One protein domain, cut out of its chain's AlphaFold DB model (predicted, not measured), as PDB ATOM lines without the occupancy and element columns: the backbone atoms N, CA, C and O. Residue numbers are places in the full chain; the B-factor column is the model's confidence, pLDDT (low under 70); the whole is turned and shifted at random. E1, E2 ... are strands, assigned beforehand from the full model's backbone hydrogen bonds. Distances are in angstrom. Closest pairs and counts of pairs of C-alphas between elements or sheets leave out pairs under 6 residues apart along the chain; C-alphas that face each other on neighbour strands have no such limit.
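Overview. This is residues 50 to 221 of the 235 residues of an uncharacterized protein of Bacteroides cellulosilyticus DSM 14838 (UniProt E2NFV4). Two twisted sheets lie face to face as a long sandwich, the five strands E6, E3, E12, E9 and E10 on one side and the four strands E5, E4, E8 and E11 on the other. The small sheet of E1, E2 and E7 sits at one end of the long axis, and the loop of residues 113 to 126 lies at the opposite end. The printed part has 172 residues with twelve named strands, E1 to E12 in order along the chain, and no named helix; the class is all strand. The five-stranded sheet, in the order E6, E3, E12, E9, E10, is mixed; the sheets E5, E4, E8, E11 and E1, E2, E7 are antiparallel. The whole is compact, with a radius of gyration of the C-alphas of 18.1 A, and elongated, spanning 56 by 36 by 24 A.

Arrangement. E1, residues 51 to 57, and E2, residues 60 to 65, form a hairpin, with N 55 and O 62 3.0 A apart, within hydrogen-bond range. E2 runs on into E3, residues 68 to 76, across a break of 2 residues, at 75 degrees. E4, residues 84 to 94, and E5, residues 100 to 112, form a hairpin, with N 93 and O 101 at 2.8 A. E6, residues 127 to 135, is antiparallel to E3, with N 70 and O 133 at 2.7 A. E7, residues 139 to 142, is antiparallel to E2, with N 63 and O 141 at 2.8 A. E8, residues 148 to 157, is antiparallel to E4, with N 86 and O 155 at 2.7 A. E9, residues 168 to 175, and E10, residues 183 to 188, form a hairpin, with N 171 and O 185 at 2.7 A. E11, residues 196 to 205, is antiparallel to E8, with N 152 and O 201 at 2.8 A; its closest C-alpha pair with E10 is Ala 199 and Leu 187, 5.0 A. E12, residues 213 to 221, is parallel to E3, with N 71 and O 214 at 2.9 A. E12 is antiparallel to E9, with N 172 and O 220 at 2.9 A. The facing parts of the sandwich are 9.6 A centre to centre.

Along the chain. E1 begins at C-alpha 51 (30.797, -26.914, 23.621). E5, the longest strand, measures 34.3 A and E4 31.9 A. E12 bends by 54 degrees at residue 218 and ends at C-alpha 221 (4.371, -43.334, 41.764).

Size, cuts and confidence. The C-alphas farthest apart, of Gly 59 and Trp 121, are 60.9 A apart. The printed part has no cut, and its long link is E5 to E6. Mean pLDDT of the printed part is 71.2; 70 residues are under 70, among them 105 to 134.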
ATOM      1  N   GLU A  50      31.371 -27.172  28.336       68.44
ATOM      2  CA  GLU A  50      31.858 -26.364  27.232       68.44
ATOM      3  C   GLU A  50      31.514 -27.096  25.938       68.44
ATOM      4  O   GLU A  50      31.647 -28.316  25.840       68.44
ATOM      5  N   VAL A  51      31.019 -26.352  24.950       79.69
ATOM      6  CA  VAL A  51      30.797 -26.914  23.621       79.69
ATOM      7  C   VAL A  51      32.150 -27.410  23.121       79.69
ATOM      8  O   VAL A  51      33.050 -26.614  22.850       79.69
ATOM      9  N   LEU A  52      32.286 -28.729  23.011       85.25
ATOM     10  CA  LEU A  52      33.506 -29.384  22.563       85.25
ATOM     11  C   LEU A  52      33.745 -29.104  21.078       85.25
ATOM     12  O   LEU A  52      34.882 -28.905  20.652       85.25
ATOM     13  N   ASP A  53      32.675 -29.149  20.282       87.50
ATOM     14  CA  ASP A  53      32.731 -28.999  18.830       87.50
ATOM     15  C   ASP A  53      31.366 -28.596  18.253       87.50
ATOM     16  O   ASP A  53      30.329 -28.719  18.910       87.50
ATOM     17  N   ILE A  54      31.367 -28.162  16.994       91.12
ATOM     18  CA  ILE A  54      30.165 -27.957  16.187       91.12
ATOM     19  C   ILE A  54      30.255 -28.842  14.948       91.12
ATOM     20  O   ILE A  54      31.132 -28.669  14.100       91.12
ATOM     21  N   VAL A  55      29.301 -29.761  14.801       91.81
ATOM     22  CA  VAL A  55      29.278 -30.713  13.681       91.81
ATOM     23  C   VAL A  55      28.019 -30.573  12.839       91.81
ATOM     24  O   VAL A  55      26.965 -30.186  13.331       91.81
ATOM     25  N   THR A  56      28.107 -30.960  11.567       92.44
ATOM     26  CA  THR A  56      26.947 -31.027  10.669       92.44
ATOM     27  C   THR A  56      26.596 -32.481  10.379       92.44
ATOM     28  O   THR A  56      27.391 -33.203   9.779       92.44
ATOM     29  N   ILE A  57      25.386 -32.906  10.750       88.19
ATOM     30  CA  ILE A  57      24.875 -34.266  10.532       88.19
ATOM     31  C   ILE A  57      23.579 -34.162   9.734       88.19
ATOM     32  O   ILE A  57      22.636 -33.490  10.145       88.19
ATOM     33  N   GLY A  58      23.533 -34.793   8.558       84.94
ATOM     34  CA  GLY A  58      22.332 -34.773   7.711       84.94
ATOM     35  C   GLY A  58      21.879 -33.370   7.277       84.94
ATOM     36  O   GLY A  58      20.709 -33.189   6.963       84.94
ATOM     37  N   GLY A  59      22.783 -32.380   7.268       87.56
ATOM     38  CA  GLY A  59      22.479 -30.984   6.925       87.56
ATOM     39  C   GLY A  59      22.047 -30.098   8.099       87.56
ATOM     40  O   GLY A  59      21.834 -28.907   7.890       87.56
ATOM     41  N   VAL A  60      21.959 -30.640   9.316       89.50
ATOM     42  CA  VAL A  60      21.652 -29.895  10.549       89.50
ATOM     43  C   VAL A  60      22.930 -29.724  11.369       89.50
ATOM     44  O   VAL A  60      23.746 -30.647  11.424       89.50
ATOM     45  N   GLN A  61      23.123 -28.549  11.969       93.00
ATOM     46  CA  GLN A  61      24.273 -28.264  12.830       93.00
ATOM     47  C   GLN A  61      23.951 -28.572  14.295       93.00
ATOM     48  O   GLN A  61      22.878 -28.219  14.785       93.00
ATOM     49  N   TYR A  62      24.904 -29.194  14.982       91.50
ATOM     50  CA  TYR A  62      24.789 -29.599  16.377       91.50
ATOM     51  C   TYR A  62      25.977 -29.087  17.182       91.50
ATOM     52  O   TYR A  62      27.120 -29.203  16.736       91.50
ATOM     53  N   GLU A  63      25.696 -28.585  18.378       91.00
ATOM     54  CA  GLU A  63      26.676 -28.457  19.451       91.00
ATOM     55  C   GLU A  63      26.947 -29.840  20.036       91.00
ATOM     56  O   GLU A  63      26.021 -30.620  20.294       91.00
ATOM     57  N   VAL A  64      28.231 -30.146  20.209       89.38
ATOM     58  CA  VAL A  64      28.695 -31.384  20.826       89.38
ATOM     59  C   VAL A  64      29.121 -31.084  22.249       89.38
ATOM     60  O   VAL A  64      30.022 -30.283  22.481       89.38
ATOM     61  N   TYR A  65      28.493 -31.780  23.180       85.75
ATOM     62  CA  TYR A  65      28.769 -31.721  24.604       85.75
ATOM     63  C   TYR A  65      29.496 -33.004  25.003       85.75
ATOM     64  O   TYR A  65      29.110 -34.084  24.555       85.75
ATOM     65  N   ASP A  66      30.570 -32.895  25.781       77.69
ATOM     66  CA  ASP A  66      31.382 -34.031  26.238       77.69
ATOM     67  C   ASP A  66      30.887 -34.644  27.552       77.69
ATOM     68  O   ASP A  66      31.279 -35.759  27.883       77.69
ATOM     69  N   TYR A  67      30.017 -33.930  28.265       71.38
ATOM     70  CA  TYR A  67      29.516 -34.342  29.564       71.38
ATOM     71  C   TYR A  67      28.111 -33.804  29.846       71.38
ATOM     72  O   TYR A  67      27.860 -32.596  29.823       71.38
ATOM     73  N   LEU A  68      27.186 -34.690  30.198       73.50
ATOM     74  CA  LEU A  68      25.884 -34.292  30.725       73.50
ATOM     75  C   LEU A  68      25.562 -35.144  31.940       73.50
ATOM     76  O   LEU A  68      25.539 -36.369  31.854       73.50
ATOM     77  N   SER A  69      25.256 -34.502  33.059       70.12
ATOM     78  CA  SER A  69      24.609 -35.198  34.166       70.12
ATOM     79  C   SER A  69      23.085 -35.120  34.038       70.12
ATOM     80  O   SER A  69      22.518 -34.226  33.411       70.12
ATOM     81  N   PHE A  70      22.396 -36.111  34.570       68.88
ATOM     82  CA  PHE A  70      20.953 -36.147  34.689       68.88
ATOM     83  C   PHE A  70      20.641 -36.389  36.159       68.88
ATOM     84  O   PHE A  70      20.940 -37.450  36.694       68.88
ATOM     85  N   GLU A  71      20.069 -35.395  36.817       66.81
ATOM     86  CA  GLU A  71      19.757 -35.449  38.241       66.81
ATOM     87  C   GLU A  71      18.265 -35.740  38.407       66.81
ATOM     88  O   GLU A  71      17.424 -35.196  37.697       66.81
ATOM     89  N   THR A  72      17.876 -36.613  39.323       61.47
ATOM     90  CA  THR A  72      16.451 -36.843  39.568       61.47
ATOM     91  C   THR A  72      16.205 -37.162  41.027       61.47
ATOM     92  O   THR A  72      16.914 -37.952  41.644       61.47
ATOM     93  N   THR A  73      15.128 -36.595  41.558       57.53
ATOM     94  CA  THR A  73      14.628 -36.954  42.884       57.53
ATOM     95  C   THR A  73      13.443 -37.888  42.704       57.53
ATOM     96  O   THR A  73      12.386 -37.485  42.207       57.53
ATOM     97  N   VAL A  74      13.622 -39.162  43.067       57.91
ATOM     98  CA  VAL A  74      12.574 -40.183  42.966       57.91
ATOM     99  C   VAL A  74      11.979 -40.440  44.343       57.91
ATOM    100  O   VAL A  74      12.638 -40.969  45.235       57.91
ATOM    101  N   GLY A  75      10.709 -40.073  44.518       52.44
ATOM    102  CA  GLY A  75       9.967 -40.264  45.760       52.44
ATOM    103  C   GLY A  75       8.803 -41.229  45.564       52.44
ATOM    104  O   GLY A  75       7.834 -40.928  44.872       52.44
ATOM    105  N   CYS A  76       8.832 -42.389  46.213       52.19
ATOM    106  CA  CYS A  76       7.675 -43.284  46.188       52.19
ATOM    107  C   CYS A  76       6.604 -42.814  47.182       52.19
ATOM    108  O   CYS A  76       6.866 -42.711  48.380       52.19
ATOM    109  N   VAL A  77       5.389 -42.527  46.701       47.78
ATOM    110  CA  VAL A  77       4.288 -42.014  47.530       47.78
ATOM    111  C   VAL A  77       3.011 -42.788  47.222       47.78
ATOM    112  O   VAL A  77       2.402 -42.589  46.181       47.78
ATOM    113  N   TYR A  78       2.589 -43.655  48.148       50.53
ATOM    114  CA  TYR A  78       1.428 -44.550  47.999       50.53
ATOM    115  C   TYR A  78       1.549 -45.639  46.916       50.53
ATOM    116  O   TYR A  78       0.535 -46.214  46.531       50.53
ATOM    117  N   ALA A  79       2.752 -46.024  46.477       48.84
ATOM    118  CA  ALA A  79       2.906 -47.243  45.675       48.84
ATOM    119  C   ALA A  79       2.935 -48.482  46.588       48.84
ATOM    120  O   ALA A  79       3.956 -49.142  46.761       48.84
ATOM    121  N   THR A  80       1.793 -48.816  47.198       50.94
ATOM    122  CA  THR A  80       1.657 -50.001  48.071       50.94
ATOM    123  C   THR A  80       1.901 -51.330  47.343       50.94
ATOM    124  O   THR A  80       1.915 -52.392  47.967       50.94
ATOM    125  N   THR A  81       2.054 -51.281  46.020       53.34
ATOM    126  CA  THR A  81       2.053 -52.416  45.098       53.34
ATOM    127  C   THR A  81       3.159 -52.329  44.043       53.34
ATOM    128  O   THR A  81       3.099 -53.047  43.053       53.34
ATOM    129  N   THR A  82       4.185 -51.491  44.207       55.97
ATOM    130  CA  THR A  82       5.371 -51.537  43.334       55.97
ATOM    131  C   THR A  82       6.536 -52.081  44.136       55.97
ATOM    132  O   THR A  82       6.932 -51.484  45.129       55.97
ATOM    133  N   SER A  83       7.069 -53.234  43.733       56.03
ATOM    134  CA  SER A  83       8.221 -53.843  44.407       56.03
ATOM    135  C   SER A  83       9.548 -53.392  43.806       56.03
ATOM    136  O   SER A  83      10.551 -53.376  44.513       56.03
ATOM    137  N   HIS A  84       9.543 -53.018  42.524       66.12
ATOM    138  CA  HIS A  84      10.741 -52.681  41.765       66.12
ATOM    139  C   HIS A  84      10.434 -51.634  40.684       66.12
ATOM    140  O   HIS A  84       9.437 -51.776  39.972       66.12
ATOM    141  N   LEU A  85      11.284 -50.615  40.552       69.94
ATOM    142  CA  LEU A  85      11.273 -49.638  39.458       69.94
ATOM    143  C   LEU A  85      12.636 -49.644  38.770       69.94
ATOM    144  O   LEU A  85      13.641 -49.387  39.422       69.94
ATOM    145  N   GLU A  86      12.628 -49.894  37.464       74.44
ATOM    146  CA  GLU A  86      13.759 -49.795  36.551       74.44
ATOM    147  C   GLU A  86      13.672 -48.494  35.740       74.44
ATOM    148  O   GLU A  86      12.641 -48.219  35.126       74.44
ATOM    149  N   ILE A  87      14.751 -47.711  35.674       74.56
ATOM    150  CA  ILE A  87      14.856 -46.567  34.750       74.56
ATOM    151  C   ILE A  87      16.099 -46.734  33.880       74.56
ATOM    152  O   ILE A  87      17.208 -46.805  34.404       74.56
ATOM    153  N   LYS A  88      15.910 -46.754  32.555       78.38
ATOM    154  CA  LYS A  88      16.986 -46.735  31.550       78.38
ATOM    155  C   LYS A  88      16.933 -45.451  30.745       78.38
ATOM    156  O   LYS A  88      15.883 -45.099  30.209       78.38
ATOM    157  N   ILE A  89      18.068 -44.777  30.610       78.69
ATOM    158  CA  ILE A  89      18.153 -43.512  29.875       78.69
ATOM    159  C   ILE A  89      18.627 -43.781  28.453       78.69
ATOM    160  O   ILE A  89      19.572 -44.528  28.239       78.69
ATOM    161  N   SER A  90      17.984 -43.180  27.459       85.81
ATOM    162  CA  SER A  90      18.498 -43.100  26.093       85.81
ATOM    163  C   SER A  90      18.722 -41.649  25.702       85.81
ATOM    164  O   SER A  90      17.883 -40.798  25.985       85.81
ATOM    165  N   TYR A  91      19.839 -41.365  25.044       85.94
ATOM    166  CA  TYR A  91      20.264 -39.998  24.738       85.94
ATOM    167  C   TYR A  91      20.752 -39.857  23.292       85.94
ATOM    168  O   TYR A  91      21.226 -40.839  22.704       85.94
ATOM    169  N   PRO A  92      20.654 -38.649  22.710       87.19
ATOM    170  CA  PRO A  92      21.027 -38.404  21.327       87.19
ATOM    171  C   PRO A  92      22.550 -38.392  21.181       87.19
ATOM    172  O   PRO A  92      23.249 -37.553  21.748       87.19
ATOM    173  N   THR A  93      23.065 -39.321  20.383       88.19
ATOM    174  CA  THR A  93      24.485 -39.446  20.057       88.19
ATOM    175  C   THR A  93      24.696 -39.826  18.593       88.19
ATOM    176  O   THR A  93      23.746 -39.971  17.822       88.19
ATOM    177  N   VAL A  94      25.948 -39.993  18.181       86.44
ATOM    178  CA  VAL A  94      26.315 -40.397  16.825       86.44
ATOM    179  C   VAL A  94      26.889 -41.804  16.828       86.44
ATOM    180  O   VAL A  94      27.835 -42.117  17.548       86.44
ATOM    181  N   ASN A  95      26.330 -42.679  15.991       86.12
ATOM    182  CA  ASN A  95      26.850 -44.034  15.836       86.12
ATOM    183  C   ASN A  95      28.131 -44.076  14.978       86.12
ATOM    184  O   ASN A  95      28.509 -43.107  14.324       86.12
ATOM    185  N   LEU A  96      28.758 -45.254  14.884       84.75
ATOM    186  CA  LEU A  96      29.977 -45.480  14.085       84.75
ATOM    187  C   LEU A  96      29.844 -45.145  12.582       84.75
ATOM    188  O   LEU A  96      30.847 -45.111  11.875       84.75
ATOM    189  N   ARG A  97      28.623 -44.933  12.072       86.62
ATOM    190  CA  ARG A  97      28.344 -44.555  10.677       86.62
ATOM    191  C   ARG A  97      28.113 -43.050  10.499       86.62
ATOM    192  O   ARG A  97      27.777 -42.636   9.395       86.62
ATOM    193  N   GLY A  98      28.259 -42.245  11.554       83.62
ATOM    194  CA  GLY A  98      28.028 -40.801  11.496       83.62
ATOM    195  C   GLY A  98      26.548 -40.403  11.499       83.62
ATOM    196  O   GLY A  98      26.221 -39.291  11.095       83.62
ATOM    197  N   LEU A  99      25.643 -41.303  11.904       86.06
ATOM    198  CA  LEU A  99      24.207 -41.024  11.975       86.06
ATOM    199  C   LEU A  99      23.799 -40.679  13.406       86.06
ATOM    200  O   LEU A  99      24.217 -41.370  14.338       86.06
ATOM    201  N   LEU A 100      22.935 -39.669  13.545       87.38
ATOM    202  CA  LEU A 100      22.277 -39.352  14.809       87.38
ATOM    203  C   LEU A 100      21.359 -40.516  15.209       87.38
ATOM    204  O   LEU A 100      20.526 -40.966  14.417       87.38
ATOM    205  N   VAL A 101      21.534 -41.019  16.425       89.25
ATOM    206  CA  VAL A 101      20.762 -42.113  17.019       89.25
ATOM    207  C   VAL A 101      20.521 -41.827  18.494       89.25
ATOM    208  O   VAL A 101      21.281 -41.090  19.109       89.25
ATOM    209  N   ASN A 102      19.521 -42.475  19.088       87.44
ATOM    210  CA  ASN A 102      19.433 -42.548  20.542       87.44
ATOM    211  C   ASN A 102      20.166 -43.797  21.021       87.44
ATOM    212  O   ASN A 102      19.793 -44.915  20.656       87.44
ATOM    213  N   LYS A 103      21.233 -43.604  21.796       86.00
ATOM    214  CA  LYS A 103      21.963 -44.697  22.437       86.00
ATOM    215  C   LYS A 103      21.343 -44.962  23.796       86.00
ATOM    216  O   LYS A 103      21.163 -44.038  24.579       86.00
ATOM    217  N   GLU A 104      21.025 -46.222  24.052       80.38
ATOM    218  CA  GLU A 104      20.568 -46.679  25.357       80.38
ATOM    219  C   GLU A 104      21.772 -46.781  26.301       80.38
ATOM    220  O   GLU A 104      22.781 -47.423  25.988       80.38
ATOM    221  N   TRP A 105      21.682 -46.102  27.438       69.00
ATOM    222  CA  TRP A 105      22.644 -46.195  28.519       69.00
ATOM    223  C   TRP A 105      22.381 -47.456  29.328       69.00
ATOM    224  O   TRP A 105      21.237 -47.800  29.620       69.00
ATOM    225  N   LYS A 106      23.461 -48.167  29.657       56.59
ATOM    226  CA  LYS A 106      23.372 -49.469  30.315       56.59
ATOM    227  C   LYS A 106      23.118 -49.352  31.816       56.59
ATOM    228  O   LYS A 106      22.660 -50.336  32.387       56.59
ATOM    229  N   ASP A 107      23.395 -48.206  32.437       54.41
ATOM    230  CA  ASP A 107      23.071 -48.041  33.851       54.41
ATOM    231  C   ASP A 107      21.552 -47.987  34.001       54.41
ATOM    232  O   ASP A 107      20.866 -47.160  33.396       54.41
ATOM    233  N   TYR A 108      21.047 -48.956  34.757       58.56
ATOM    234  CA  TYR A 108      19.649 -49.103  35.107       58.56
ATOM    235  C   TYR A 108      19.536 -48.875  36.608       58.56
ATOM    236  O   TYR A 108      20.283 -49.460  37.394       58.56
ATOM    237  N   TYR A 109      18.614 -48.009  37.002       57.34
ATOM    238  CA  TYR A 109      18.313 -47.817  38.413       57.34
ATOM    239  C   TYR A 109      17.308 -48.859  38.851       57.34
ATOM    240  O   TYR A 109      16.213 -48.860  38.313       57.34
ATOM    241  N   ASP A 110      17.687 -49.725  39.788       57.66
ATOM    242  CA  ASP A 110      16.836 -50.751  40.400       57.66
ATOM    243  C   ASP A 110      16.422 -50.253  41.791       57.66
ATOM    244  O   ASP A 110      17.156 -50.384  42.777       57.66
ATOM    245  N   TYR A 111      15.263 -49.597  41.864       61.12
ATOM    246  CA  TYR A 111      14.710 -49.149  43.137       61.12
ATOM    247  C   TYR A 111      13.827 -50.249  43.718       61.12
ATOM    248  O   TYR A 111      12.718 -50.486  43.236       61.12
ATOM    249  N   ASN A 112      14.301 -50.891  44.786       55.81
ATOM    250  CA  ASN A 112      13.501 -51.829  45.568       55.81
ATOM    251  C   ASN A 112      12.752 -51.087  46.677       55.81
ATOM    252  O   ASN A 112      13.328 -50.724  47.706       55.81
ATOM    253  N   PHE A 113      11.447 -50.899  46.500       54.81
ATOM    254  CA  PHE A 113      10.606 -50.313  47.540       54.81
ATOM    255  C   PHE A 113      10.232 -51.401  48.555       54.81
ATOM    256  O   PHE A 113       9.362 -52.239  48.322       54.81
ATOM    257  N   THR A 114      10.906 -51.414  49.707       45.47
ATOM    258  CA  THR A 114      10.577 -52.312  50.827       45.47
ATOM    259  C   THR A 114       9.736 -51.567  51.866       45.47
ATOM    260  O   THR A 114      10.235 -51.119  52.890       45.47
ATOM    261  N   GLY A 115       8.434 -51.407  51.603       43.38
ATOM    262  CA  GLY A 115       7.526 -50.668  52.489       43.38
ATOM    263  C   GLY A 115       6.140 -51.298  52.571       43.38
ATOM    264  O   GLY A 115       5.368 -51.267  51.622       43.38
ATOM    265  N   THR A 116       5.824 -51.889  53.721       36.34
ATOM    266  CA  THR A 116       4.524 -52.492  54.044       36.34
ATOM    267  C   THR A 116       3.532 -51.425  54.515       36.34
ATOM    268  O   THR A 116       3.887 -50.581  55.322       36.34
ATOM    269  N   ASN A 117       2.280 -51.515  54.048       36.03
ATOM    270  CA  ASN A 117       1.053 -50.981  54.666       36.03
ATOM    271  C   ASN A 117       1.154 -49.634  55.414       36.03
ATOM    272  O   ASN A 117       1.461 -49.566  56.606       36.03
ATOM    273  N   ILE A 118       0.729 -48.569  54.738       36.25
ATOM    274  CA  ILE A 118       0.418 -47.273  55.348       36.25
ATOM    275  C   ILE A 118      -0.939 -47.419  56.056       36.25
ATOM    276  O   ILE A 118      -1.989 -47.300  55.431       36.25
ATOM    277  N   TYR A 119      -0.951 -47.742  57.351       32.16
ATOM    278  CA  TYR A 119      -2.169 -47.599  58.158       32.16
ATOM    279  C   TYR A 119      -2.624 -46.125  58.167       32.16
ATOM    280  O   TYR A 119      -1.777 -45.234  58.145       32.16
ATOM    281  N   ASP A 120      -3.936 -45.870  58.287       34.22
ATOM    282  CA  ASP A 120      -4.611 -44.543  58.279       34.22
ATOM    283  C   ASP A 120      -4.046 -43.473  59.248       34.22
ATOM    284  O   ASP A 120      -4.461 -42.316  59.222       34.22
ATOM    285  N   TRP A 121      -3.123 -43.841  60.135       29.95
ATOM    286  CA  TRP A 121      -2.503 -42.971  61.140       29.95
ATOM    287  C   TRP A 121      -0.967 -42.930  61.056       29.95
ATOM    288  O   TRP A 121      -0.329 -42.287  61.891       29.95
ATOM    289  N   CYS A 122      -0.359 -43.588  60.064       29.92
ATOM    290  CA  CYS A 122       1.079 -43.530  59.823       29.92
ATOM    291  C   CYS A 122       1.426 -42.330  58.929       29.92
ATOM    292  O   CYS A 122       0.897 -42.181  57.829       29.92
ATOM    293  N   VAL A 123       2.343 -41.485  59.404       37.84
ATOM    294  CA  VAL A 123       2.981 -40.425  58.608       37.84
ATOM    295  C   VAL A 123       3.684 -41.088  57.412       37.84
ATOM    296  O   VAL A 123       4.387 -42.078  57.635       37.84
ATOM    297  N   PRO A 124       3.490 -40.614  56.165       40.06
ATOM    298  CA  PRO A 124       4.087 -41.223  54.980       40.06
ATOM    299  C   PRO A 124       5.602 -40.990  54.990       40.06
ATOM    300  O   PRO A 124       6.087 -39.993  54.471       40.06
ATOM    301  N   ILE A 125       6.348 -41.894  55.626       42.31
ATOM    302  CA  ILE A 125       7.813 -41.878  55.613       42.31
ATOM    303  C   ILE A 125       8.277 -42.381  54.242       42.31
ATOM    304  O   ILE A 125       8.351 -43.577  53.975       42.31
ATOM    305  N   GLU A 126       8.446 -41.395  53.365       45.25
ATOM    306  CA  GLU A 126       9.522 -41.175  52.395       45.25
ATOM    307  C   GLU A 126      10.535 -42.320  52.224       45.25
ATOM    308  O   GLU A 126      11.458 -42.484  53.018       45.25
ATOM    309  N   SER A 127      10.449 -43.040  51.105       47.03
ATOM    310  CA  SER A 127      11.658 -43.498  50.416       47.03
ATOM    311  C   SER A 127      11.930 -42.507  49.283       47.03
ATOM    312  O   SER A 127      11.532 -42.743  48.138       47.03
ATOM    313  N   ILE A 128      12.489 -41.346  49.631       48.12
ATOM    314  CA  ILE A 128      13.044 -40.412  48.650       48.12
ATOM    315  C   ILE A 128      14.480 -40.862  48.402       48.12
ATOM    316  O   ILE A 128      15.283 -40.922  49.333       48.12
ATOM    317  N   VAL A 129      14.775 -41.230  47.162       53.16
ATOM    318  CA  VAL A 129      16.143 -41.437  46.695       53.16
ATOM    319  C   VAL A 129      16.447 -40.285  45.751       53.16
ATOM    320  O   VAL A 129      15.844 -40.164  44.683       53.16
ATOM    321  N   GLU A 130      17.332 -39.400  46.191       52.59
ATOM    322  CA  GLU A 130      17.993 -38.443  45.314       52.59
ATOM    323  C   GLU A 130      19.125 -39.186  44.615       52.59
ATOM    324  O   GLU A 130      20.001 -39.746  45.279       52.59
ATOM    325  N   ASP A 131      19.076 -39.233  43.287       56.47
ATOM    326  CA  ASP A 131      20.112 -39.876  42.492       56.47
ATOM    327  C   ASP A 131      20.580 -38.954  41.365       56.47
ATOM    328  O   ASP A 131      19.817 -38.165  40.796       56.47
ATOM    329  N   GLN A 132      21.865 -39.046  41.049       60.03
ATOM    330  CA  GLN A 132      22.511 -38.260  40.007       60.03
ATOM    331  C   GLN A 132      23.172 -39.218  39.020       60.03
ATOM    332  O   GLN A 132      24.175 -39.861  39.326       60.03
ATOM    333  N   LEU A 133      22.621 -39.299  37.808       62.50
ATOM    334  CA  LEU A 133      23.243 -40.015  36.706       62.50
ATOM    335  C   LEU A 133      24.274 -39.131  36.014       62.50
ATOM    336  O   LEU A 133      24.036 -37.963  35.731       62.50
ATOM    337  N   TYR A 134      25.372 -39.750  35.609       67.06
ATOM    338  CA  TYR A 134      26.364 -39.141  34.743       67.06
ATOM    339  C   TYR A 134      26.347 -39.837  33.382       67.06
ATOM    340  O   TYR A 134      26.576 -41.043  33.293       67.06
ATOM    341  N   ILE A 135      26.063 -39.089  32.315       72.25
ATOM    342  CA  ILE A 135      26.246 -39.551  30.938       72.25
ATOM    343  C   ILE A 135      27.638 -39.100  30.501       72.25
ATOM    344  O   ILE A 135      27.843 -37.962  30.079       72.25
ATOM    345  N   ASP A 136      28.594 -40.021  30.618       72.81
ATOM    346  CA  ASP A 136      29.965 -39.861  30.122       72.81
ATOM    347  C   ASP A 136      30.043 -40.308  28.651       72.81
ATOM    348  O   ASP A 136      30.619 -41.342  28.298       72.81
ATOM    349  N   ASP A 137      29.325 -39.587  27.789       77.50
ATOM    350  CA  ASP A 137      29.364 -39.757  26.336       77.50
ATOM    351  C   ASP A 137      29.039 -38.432  25.637       77.50
ATOM    352  O   ASP A 137      28.474 -37.509  26.224       77.50
ATOM    353  N   LYS A 138      29.358 -38.355  24.344       85.12
ATOM    354  CA  LYS A 138      29.056 -37.186  23.526       85.12
ATOM    355  C   LYS A 138      27.565 -37.065  23.266       85.12
ATOM    356  O   LYS A 138      26.947 -37.983  22.710       85.12
ATOM    357  N   ILE A 139      27.033 -35.886  23.563       86.50
ATOM    358  CA  ILE A 139      25.634 -35.528  23.336       86.50
ATOM    359  C   ILE A 139      25.550 -34.437  22.281       86.50
ATOM    360  O   ILE A 139      26.352 -33.506  22.255       86.50
ATOM    361  N   TYR A 140      24.578 -34.588  21.385       89.56
ATOM    362  CA  TYR A 140      24.430 -33.754  20.199       89.56
ATOM    363  C   TYR A 140      23.121 -32.983  20.284       89.56
ATOM    364  O   TYR A 140      22.038 -33.573  20.340       89.56
ATOM    365  N   VAL A 141      23.233 -31.659  20.278       89.62
ATOM    366  CA  VAL A 141      22.117 -30.745  20.536       89.62
ATOM    367  C   VAL A 141      21.991 -29.775  19.368       89.62
ATOM    368  O   VAL A 141      22.996 -29.175  18.984       89.62
ATOM    369  N   PRO A 142      20.806 -29.626  18.757       91.00
ATOM    370  CA  PRO A 142      20.621 -28.704  17.643       91.00
ATOM    371  C   PRO A 142      20.972 -27.255  18.012       91.00
ATOM    372  O   PRO A 142      20.503 -26.727  19.020       91.00
ATOM    373  N   ILE A 143      21.755 -26.587  17.160       90.38
ATOM    374  CA  ILE A 143      22.138 -25.170  17.354       90.38
ATOM    375  C   ILE A 143      20.964 -24.214  17.138       90.38
ATOM    376  O   ILE A 143      20.955 -23.098  17.652       90.38
ATOM    377  N   ASP A 144      19.960 -24.634  16.374       88.69
ATOM    378  CA  ASP A 144      18.789 -23.814  16.058       88.69
ATOM    379  C   ASP A 144      17.851 -23.583  17.259       88.69
ATOM    380  O   ASP A 144      16.854 -22.872  17.126       88.69
ATOM    381  N   GLY A 145      18.176 -24.155  18.423       84.25
ATOM    382  CA  GLY A 145      17.398 -24.045  19.653       84.25
ATOM    383  C   GLY A 145      16.173 -24.957  19.682       84.25
ATOM    384  O   GLY A 145      15.354 -24.836  20.594       84.25
ATOM    385  N   SER A 146      16.019 -25.856  18.704       88.75
ATOM    386  CA  SER A 146      14.977 -26.876  18.754       88.75
ATOM    387  C   SER A 146      15.231 -27.871  19.886       88.75
ATOM    388  O   SER A 146      16.373 -28.216  20.199       88.75
ATOM    389  N   ASP A 147      14.147 -28.329  20.517       88.75
ATOM    390  CA  ASP A 147      14.245 -29.344  21.559       88.75
ATOM    391  C   ASP A 147      14.731 -30.670  20.954       88.75
ATOM    392  O   ASP A 147      14.163 -31.205  19.996       88.75
ATOM    393  N   THR A 148      15.768 -31.218  21.575       89.25
ATOM    394  CA  THR A 148      16.131 -32.630  21.514       89.25
ATOM    395  C   THR A 148      15.623 -33.336  22.776       89.25
ATOM    396  O   THR A 148      15.027 -32.705  23.650       89.25
ATOM    397  N   TYR A 149      15.780 -34.657  22.870       87.75
ATOM    398  CA  TYR A 149      15.125 -35.447  23.914       87.75
ATOM    399  C   TYR A 149      16.055 -36.474  24.546       87.75
ATOM    400  O   TYR A 149      16.683 -37.263  23.841       87.75
ATOM    401  N   LEU A 150      16.067 -36.515  25.880       86.69
ATOM    402  CA  LEU A 150      16.429 -37.726  26.612       86.69
ATOM    403  C   LEU A 150      15.170 -38.580  26.746       86.69
ATOM    404  O   LEU A 150      14.086 -38.061  27.005       86.69
ATOM    405  N   TYR A 151      15.301 -39.889  26.591       86.00
ATOM    406  CA  TYR A 151      14.203 -40.824  26.794       86.00
ATOM    407  C   TYR A 151      14.453 -41.638  28.051       86.00
ATOM    408  O   TYR A 151      15.450 -42.351  28.138       86.00
ATOM    409  N   LEU A 152      13.540 -41.561  29.012       81.62
ATOM    410  CA  LEU A 152      13.551 -42.422  30.188       81.62
ATOM    411  C   LEU A 152      12.601 -43.582  29.926       81.62
ATOM    412  O   LEU A 152      11.381 -43.411  29.921       81.62
ATOM    413  N   ASN A 153      13.166 -44.757  29.681       82.06
ATOM    414  CA  ASN A 153      12.418 -46.000  29.618       82.06
ATOM    415  C   ASN A 153      12.236 -46.493  31.047       82.06
ATOM    416  O   ASN A 153      13.184 -46.942  31.688       82.06
ATOM    417  N   ILE A 154      11.016 -46.349  31.542       77.56
ATOM    418  CA  ILE A 154      10.649 -46.675  32.910       77.56
ATOM    419  C   ILE A 154       9.911 -48.004  32.872       77.56
ATOM    420  O   ILE A 154       8.914 -48.133  32.157       77.56
ATOM    421  N   ALA A 155      10.384 -48.976  33.640       77.06
ATOM    422  CA  ALA A 155       9.673 -50.215  33.888       77.06
ATOM    423  C   ALA A 155       9.396 -50.376  35.382       77.06
ATOM    424  O   ALA A 155      10.209 -49.992  36.209       77.06
ATOM    425  N   ALA A 156       8.251 -50.934  35.750       74.00
ATOM    426  CA  ALA A 156       7.922 -51.210  37.141       74.00
ATOM    427  C   ALA A 156       7.309 -52.601  37.279       74.00
ATOM    428  O   ALA A 156       6.568 -53.038  36.399       74.00
ATOM    429  N   ASN A 157       7.583 -53.273  38.396       69.75
ATOM    430  CA  ASN A 157       7.027 -54.590  38.692       69.75
ATOM    431  C   ASN A 157       6.054 -54.498  39.865       69.75
ATOM    432  O   ASN A 157       6.342 -53.846  40.876       69.75
ATOM    433  N   CYS A 158       4.919 -55.186  39.747       64.38
ATOM    434  CA  CYS A 158       3.964 -55.337  40.841       64.38
ATOM    435  C   CYS A 158       4.142 -56.685  41.572       64.38
ATOM    436  O   CYS A 158       4.690 -57.638  41.009       64.38
ATOM    437  N   PRO A 159       3.696 -56.810  42.840       56.44
ATOM    438  CA  PRO A 159       3.664 -58.089  43.526       56.44
ATOM    439  C   PRO A 159       2.671 -59.039  42.841       56.44
ATOM    440  O   PRO A 159       1.651 -58.620  42.300       56.44
ATOM    441  N   TYR A 160       2.958 -60.341  42.939       54.91
ATOM    442  CA  TYR A 160       2.274 -61.471  42.283       54.91
ATOM    443  C   TYR A 160       0.729 -61.508  42.352       54.91
ATOM    444  O   TYR A 160       0.122 -62.333  41.675       54.91
ATOM    445  N   SER A 161       0.085 -60.682  43.181       54.47
ATOM    446  CA  SER A 161      -1.356 -60.707  43.451       54.47
ATOM    447  C   SER A 161      -2.228 -59.925  42.462       54.47
ATOM    448  O   SER A 161      -3.448 -59.991  42.588       54.47
ATOM    449  N   TRP A 162      -1.654 -59.178  41.514       56.12
ATOM    450  CA  TRP A 162      -2.432 -58.493  40.473       56.12
ATOM    451  C   TRP A 162      -2.662 -59.447  39.299       56.12
ATOM    452  O   TRP A 162      -1.721 -59.907  38.651       56.12
ATOM    453  N   SER A 163      -3.926 -59.804  39.067       50.88
ATOM    454  CA  SER A 163      -4.326 -60.742  38.022       50.88
ATOM    455  C   SER A 163      -5.428 -60.145  37.155       50.88
ATOM    456  O   SER A 163      -6.552 -59.988  37.627       50.88
ATOM    457  N   GLY A 164      -5.121 -59.943  35.873       57.03
ATOM    458  CA  GLY A 164      -6.106 -59.766  34.809       57.03
ATOM    459  C   GLY A 164      -6.681 -58.352  34.677       57.03
ATOM    460  O   GLY A 164      -7.388 -57.876  35.558       57.03
ATOM    461  N   ASN A 165      -6.474 -57.783  33.482       55.66
ATOM    462  CA  ASN A 165      -6.836 -56.452  32.963       55.66
ATOM    463  C   ASN A 165      -5.732 -55.388  33.046       55.66
ATOM    464  O   ASN A 165      -4.837 -55.451  33.885       55.66
ATOM    465  N   LYS A 166      -5.816 -54.410  32.127       57.50
ATOM    466  CA  LYS A 166      -4.950 -53.228  32.099       57.50
ATOM    467  C   LYS A 166      -5.131 -52.419  33.379       57.50
ATOM    468  O   LYS A 166      -6.107 -51.677  33.506       57.50
ATOM    469  N   GLU A 167      -4.189 -52.545  34.296       65.19
ATOM    470  CA  GLU A 167      -4.089 -51.675  35.462       65.19
ATOM    471  C   GLU A 167      -3.112 -50.535  35.143       65.19
ATOM    472  O   GLU A 167      -2.368 -50.584  34.158       65.19
ATOM    473  N   ARG A 168      -3.182 -49.438  35.898       72.69
ATOM    474  CA  ARG A 168      -2.440 -48.209  35.591       72.69
ATOM    475  C   ARG A 168      -1.644 -47.776  36.801       72.69
ATOM    476  O   ARG A 168      -2.213 -47.599  37.874       72.69
ATOM    477  N   ILE A 169      -0.362 -47.533  36.584       72.56
ATOM    478  CA  ILE A 169       0.499 -46.835  37.532       72.56
ATOM    479  C   ILE A 169       0.742 -45.443  36.970       72.56
ATOM    480  O   ILE A 169       0.988 -45.278  35.777       72.56
ATOM    481  N   TRP A 170       0.656 -44.427  37.810       75.44
ATOM    482  CA  TRP A 170       0.841 -43.045  37.416       75.44
ATOM    483  C   TRP A 170       2.111 -42.487  38.032       75.44
ATOM    484  O   TRP A 170       2.348 -42.653  39.223       75.44
ATOM    485  N   ILE A 171       2.890 -41.784  37.218       75.94
ATOM    486  CA  ILE A 171       4.038 -40.992  37.630       75.94
ATOM    487  C   ILE A 171       3.687 -39.516  37.501       75.94
ATOM    488  O   ILE A 171       3.403 -39.053  36.398       75.94
ATOM    489  N   ARG A 172       3.720 -38.764  38.602       77.75
ATOM    490  CA  ARG A 172       3.755 -37.293  38.564       77.75
ATOM    491  C   ARG A 172       5.205 -36.838  38.474       77.75
ATOM    492  O   ARG A 172       6.044 -37.475  39.087       77.75
ATOM    493  N   TYR A 173       5.485 -35.784  37.715       78.44
ATOM    494  CA  TYR A 173       6.816 -35.179  37.621       78.44
ATOM    495  C   TYR A 173       6.727 -33.729  37.123       78.44
ATOM    496  O   TYR A 173       5.693 -33.317  36.590       78.44
ATOM    497  N   TYR A 174       7.807 -32.959  37.232       76.25
ATOM    498  CA  TYR A 174       7.984 -31.698  36.502       76.25
ATOM    499  C   TYR A 174       9.425 -31.528  36.020       76.25
ATOM    500  O   TYR A 174      10.344 -32.176  36.511       76.25
ATOM    501  N   PHE A 175       9.617 -30.637  35.049       79.88
ATOM    502  CA  PHE A 175      10.939 -30.259  34.558       79.88
ATOM    503  C   PHE A 175      11.408 -28.996  35.282       79.88
ATOM    504  O   PHE A 175      10.790 -27.937  35.125       79.88
ATOM    505  N   THR A 176      12.487 -29.110  36.061       75.19
ATOM    506  CA  THR A 176      13.082 -27.981  36.804       75.19
ATOM    507  C   THR A 176      13.698 -26.949  35.859       75.19
ATOM    508  O   THR A 176      13.714 -25.758  36.160       75.19
ATOM    509  N   HIS A 177      14.169 -27.395  34.692       74.44
ATOM    510  CA  HIS A 177      14.830 -26.560  33.690       74.44
ATOM    511  C   HIS A 177      13.866 -25.822  32.755       74.44
ATOM    512  O   HIS A 177      14.289 -24.890  32.080       74.44
ATOM    513  N   LYS A 178      12.578 -26.202  32.708       77.81
ATOM    514  CA  LYS A 178      11.587 -25.572  31.816       77.81
ATOM    515  C   LYS A 178      10.608 -24.668  32.554       77.81
ATOM    516  O   LYS A 178      10.587 -23.463  32.326       77.81
ATOM    517  N   ASP A 179       9.713 -25.255  33.348       75.12
ATOM    518  CA  ASP A 179       8.485 -24.558  33.744       75.12
ATOM    519  C   ASP A 179       7.882 -24.973  35.090       75.12
ATOM    520  O   ASP A 179       6.853 -24.413  35.462       75.12
ATOM    521  N   TYR A 180       8.481 -25.931  35.815       76.44
ATOM    522  CA  TYR A 180       7.952 -26.463  37.086       76.44
ATOM    523  C   TYR A 180       6.477 -26.909  37.012       76.44
ATOM    524  O   TYR A 180       5.800 -27.063  38.029       76.44
ATOM    525  N   ASN A 181       5.957 -27.144  35.803       80.38
ATOM    526  CA  ASN A 181       4.576 -27.556  35.620       80.38
ATOM    527  C   ASN A 181       4.464 -29.064  35.806       80.38
ATOM    528  O   ASN A 181       5.158 -29.841  35.138       80.38
ATOM    529  N   TYR A 182       3.531 -29.466  36.669       80.12
ATOM    530  CA  TYR A 182       3.221 -30.869  36.885       80.12
ATOM    531  C   TYR A 182       2.711 -31.533  35.613       80.12
ATOM    532  O   TYR A 182       1.772 -31.077  34.955       80.12
ATOM    533  N   ARG A 183       3.321 -32.671  35.323       84.56
ATOM    534  CA  ARG A 183       2.997 -33.580  34.238       84.56
ATOM    535  C   ARG A 183       2.752 -34.960  34.822       84.56
ATOM    536  O   ARG A 183       3.191 -35.281  35.927       84.56
ATOM    537  N   TYR A 184       2.029 -35.763  34.058       82.88
ATOM    538  CA  TYR A 184       1.617 -37.093  34.469       82.88
ATOM    539  C   TYR A 184       1.941 -38.083  33.361       82.88
ATOM    540  O   TYR A 184       1.604 -37.856  32.199       82.88
ATOM    541  N   LEU A 185       2.596 -39.174  33.727       83.50
ATOM    542  CA  LEU A 185       2.897 -40.299  32.859       83.50
ATOM    543  C   LEU A 185       2.141 -41.515  33.379       83.50
ATOM    544  O   LEU A 185       2.139 -41.785  34.573       83.50
ATOM    545  N   MET A 186       1.492 -42.243  32.484       81.94
ATOM    546  CA  MET A 186       0.829 -43.496  32.816       81.94
ATOM    547  C   MET A 186       1.716 -44.647  32.352       81.94
ATOM    548  O   MET A 186       2.125 -44.668  31.192       81.94
ATOM    549  N   LEU A 187       1.993 -45.596  33.239       77.69
ATOM    550  CA  LEU A 187       2.548 -46.888  32.885       77.69
ATOM    551  C   LEU A 187       1.388 -47.873  32.779       77.69
ATOM    552  O   LEU A 187       0.563 -47.987  33.690       77.69
ATOM    553  N   GLU A 188       1.347 -48.588  31.663       75.62
ATOM    554  CA  GLU A 188       0.386 -49.658  31.417       75.62
ATOM    555  C   GLU A 188       1.113 -51.007  31.443       75.62
ATOM    556  O   GLU A 188       2.281 -51.103  31.049       75.62
ATOM    557  N   ASN A 189       0.414 -52.048  31.887       74.94
ATOM    558  CA  ASN A 189       0.788 -53.439  31.652       74.94
ATOM    559  C   ASN A 189       0.056 -53.986  30.405       74.94
ATOM    560  O   ASN A 189      -0.730 -53.287  29.748       74.94
ATOM    561  N   SER A 190       0.316 -55.244  30.054       73.12
ATOM    562  CA  SER A 190      -0.419 -55.960  29.005       73.12
ATOM    563  C   SER A 190      -1.053 -57.239  29.550       73.12
ATOM    564  O   SER A 190      -0.691 -57.711  30.622       73.12
ATOM    565  N   GLU A 191      -2.005 -57.821  28.820       72.31
ATOM    566  CA  GLU A 191      -2.575 -59.126  29.195       72.31
ATOM    567  C   GLU A 191      -1.526 -60.247  29.160       72.31
ATOM    568  O   GLU A 191      -1.572 -61.155  29.988       72.31
ATOM    569  N   ASP A 192      -0.570 -60.153  28.231       76.25
ATOM    570  CA  ASP A 192       0.534 -61.108  28.078       76.25
ATOM    571  C   ASP A 192       1.617 -60.937  29.153       76.25
ATOM    572  O   ASP A 192       2.361 -61.873  29.443       76.25
ATOM    573  N   ASP A 193       1.711 -59.738  29.733       73.38
ATOM    574  CA  ASP A 193       2.691 -59.382  30.750       73.38
ATOM    575  C   ASP A 193       2.070 -58.493  31.848       73.38
ATOM    576  O   ASP A 193       2.395 -57.309  31.976       73.38
ATOM    577  N   PRO A 194       1.138 -59.039  32.653       72.19
ATOM    578  CA  PRO A 194       0.359 -58.246  33.605       72.19
ATOM    579  C   PRO A 194       1.186 -57.768  34.805       72.19
ATOM    580  O   PRO A 194       0.719 -56.922  35.568       72.19
ATOM    581  N   GLN A 195       2.395 -58.312  34.975       70.62
ATOM    582  CA  GLN A 195       3.276 -58.034  36.109       70.62
ATOM    583  C   GLN A 195       4.289 -56.918  35.837       70.62
ATOM    584  O   GLN A 195       4.835 -56.373  36.798       70.62
ATOM    585  N   HIS A 196       4.521 -56.559  34.568       76.50
ATOM    586  CA  HIS A 196       5.497 -55.539  34.192       76.50
ATOM    587  C   HIS A 196       4.817 -54.355  33.497       76.50
ATOM    588  O   HIS A 196       4.195 -54.468  32.441       76.50
ATOM    589  N   TYR A 197       4.995 -53.189  34.093       76.44
ATOM    590  CA  TYR A 197       4.508 -51.900  33.629       76.44
ATOM    591  C   TYR A 197       5.617 -51.193  32.885       76.44
ATOM    592  O   TYR A 197       6.760 -51.246  33.332       76.44
ATOM    593  N   LYS A 198       5.305 -50.527  31.772       81.00
ATOM    594  CA  LYS A 198       6.316 -49.791  31.002       81.00
ATOM    595  C   LYS A 198       5.775 -48.454  30.513       81.00
ATOM    596  O   LYS A 198       4.615 -48.349  30.118       81.00
ATOM    597  N   ALA A 199       6.637 -47.448  30.501       82.50
ATOM    598  CA  ALA A 199       6.404 -46.179  29.827       82.50
ATOM    599  C   ALA A 199       7.727 -45.593  29.329       82.50
ATOM    600  O   ALA A 199       8.803 -45.941  29.807       82.50
ATOM    601  N   CYS A 200       7.634 -44.681  28.366       84.75
ATOM    602  CA  CYS A 200       8.770 -43.905  27.892       84.75
ATOM    603  C   CYS A 200       8.464 -42.421  28.101       84.75
ATOM    604  O   CYS A 200       7.483 -41.910  27.554       84.75
ATOM    605  N   LEU A 201       9.277 -41.743  28.907       85.25
ATOM    606  CA  LEU A 201       9.198 -40.302  29.111       85.25
ATOM    607  C   LEU A 201      10.207 -39.601  28.206       85.25
ATOM    608  O   LEU A 201      11.404 -39.829  28.331       85.25
ATOM    609  N   ALA A 202       9.726 -38.719  27.334       88.12
ATOM    610  CA  ALA A 202      10.576 -37.814  26.575       88.12
ATOM    611  C   ALA A 202      10.828 -36.536  27.392       88.12
ATOM    612  O   ALA A 202       9.892 -35.802  27.711       88.12
ATOM    613  N   VAL A 203      12.089 -36.283  27.730       86.19
ATOM    614  CA  VAL A 203      12.559 -35.118  28.486       86.19
ATOM    615  C   VAL A 203      13.152 -34.126  27.485       86.19
ATOM    616  O   VAL A 203      14.251 -34.374  26.984       86.19
ATOM    617  N   PRO A 204      12.427 -33.049  27.131       87.50
ATOM    618  CA  PRO A 204      12.894 -32.083  26.150       87.50
ATOM    619  C   PRO A 204      14.010 -31.224  26.735       87.50
ATOM    620  O   PRO A 204      13.899 -30.739  27.864       87.50
ATOM    621  N   PHE A 205      15.050 -30.988  25.947       86.00
ATOM    622  CA  PHE A 205      16.125 -30.067  26.281       86.00
ATOM    623  C   PHE A 205      16.769 -29.494  25.014       86.00
ATOM    624  O   PHE A 205      16.746 -30.115  23.955       86.00
ATOM    625  N   ASN A 206      17.351 -28.311  25.119       87.50
ATOM    626  CA  ASN A 206      18.124 -27.649  24.077       87.50
ATOM    627  C   ASN A 206      19.344 -26.947  24.702       87.50
ATOM    628  O   ASN A 206      19.590 -27.062  25.902       87.50
ATOM    629  N   SER A 207      20.121 -26.220  23.903       80.31
ATOM    630  CA  SER A 207      21.356 -25.567  24.359       80.31
ATOM    631  C   SER A 207      21.143 -24.546  25.483       80.31
ATOM    632  O   SER A 207      22.055 -24.301  26.267       80.31
ATOM    633  N   SER A 208      19.937 -23.981  25.615       80.00
ATOM    634  CA  SER A 208      19.598 -23.087  26.729       80.00
ATOM    635  C   SER A 208      19.254 -23.815  28.028       80.00
ATOM    636  O   SER A 208      19.258 -23.184  29.078       80.00
ATOM    637  N   ASP A 209      18.982 -25.119  27.974       74.81
ATOM    638  CA  ASP A 209      18.605 -25.923  29.139       74.81
ATOM    639  C   ASP A 209      19.795 -26.661  29.771       74.81
ATOM    640  O   ASP A 209      19.707 -27.122  30.908       74.81
ATOM    641  N   ILE A 210      20.900 -26.810  29.035       69.31
ATOM    642  CA  ILE A 210      22.065 -27.589  29.466       69.31
ATOM    643  C   ILE A 210      22.993 -26.702  30.295       69.31
ATOM    644  O   ILE A 210      23.808 -25.947  29.768       69.31
ATOM    645  N   TYR A 211      22.900 -26.848  31.615       65.06
ATOM    646  CA  TYR A 211      23.800 -26.212  32.588       65.06
ATOM    647  C   TYR A 211      24.686 -27.233  33.312       65.06
ATOM    648  O   TYR A 211      25.010 -27.084  34.490       65.06
ATOM    649  N   GLY A 212      25.044 -28.310  32.613       58.88
ATOM    650  CA  GLY A 212      25.764 -29.447  33.182       58.88
ATOM    651  C   GLY A 212      24.853 -30.529  33.754       58.88
ATOM    652  O   GLY A 212      25.308 -31.667  33.863       58.88
ATOM    653  N   HIS A 213      23.576 -30.229  34.022       62.38
ATOM    654  CA  HIS A 213      22.562 -31.216  34.393       62.38
ATOM    655  C   HIS A 213      21.184 -30.950  33.769       62.38
ATOM    656  O   HIS A 213      20.862 -29.819  33.408       62.38
ATOM    657  N   ILE A 214      20.358 -31.995  33.695       69.56
ATOM    658  CA  ILE A 214      18.901 -31.914  33.499       69.56
ATOM    659  C   ILE A 214      18.249 -32.546  34.719       69.56
ATOM    660  O   ILE A 214      18.596 -33.687  35.026       69.56
ATOM    661  N   SER A 215      17.303 -31.849  35.364       68.06
ATOM    662  CA  SER A 215      16.607 -32.403  36.529       68.06
ATOM    663  C   SER A 215      15.109 -32.616  36.358       68.06
ATOM    664  O   SER A 215      14.380 -31.803  35.780       68.06
ATOM    665  N   ILE A 216      14.638 -33.741  36.900       69.06
ATOM    666  CA  ILE A 216      13.215 -34.036  37.060       69.06
ATOM    667  C   ILE A 216      12.885 -34.023  38.546       69.06
ATOM    668  O   ILE A 216      13.477 -34.762  39.334       69.06
ATOM    669  N   GLY A 217      11.927 -33.175  38.908       64.38
ATOM    670  CA  GLY A 217      11.460 -33.043  40.281       64.38
ATOM    671  C   GLY A 217      10.183 -33.833  40.542       64.38
ATOM    672  O   GLY A 217       9.369 -34.070  39.638       64.38
ATOM    673  N   ASP A 218      10.020 -34.208  41.811       64.25
ATOM    674  CA  ASP A 218       8.807 -34.786  42.390       64.25
ATOM    675  C   ASP A 218       8.260 -36.012  41.638       64.25
ATOM    676  O   ASP A 218       7.053 -36.132  41.410       64.25
ATOM    677  N   VAL A 219       9.154 -36.933  41.256       64.62
ATOM    678  CA  VAL A 219       8.781 -38.191  40.598       64.62
ATOM    679  C   VAL A 219       8.028 -39.072  41.592       64.62
ATOM    680  O   VAL A 219       8.654 -39.717  42.430       64.62
ATOM    681  N   ARG A 220       6.691 -39.102  41.501       67.19
ATOM    682  CA  ARG A 220       5.815 -39.870  42.409       67.19
ATOM    683  C   ARG A 220       5.038 -40.951  41.717       67.19
ATOM    684  O   ARG A 220       4.349 -40.654  40.754       67.19
ATOM    685  N   ILE A 221       5.056 -42.149  42.285       67.25
ATOM    686  CA  ILE A 221       4.371 -43.334  41.764       67.25
ATOM    687  C   ILE A 221       3.088 -43.585  42.562       67.25
ATOM    688  O   ILE A 221       3.169 -43.767  43.771       67.25
TER     689      ILE A 221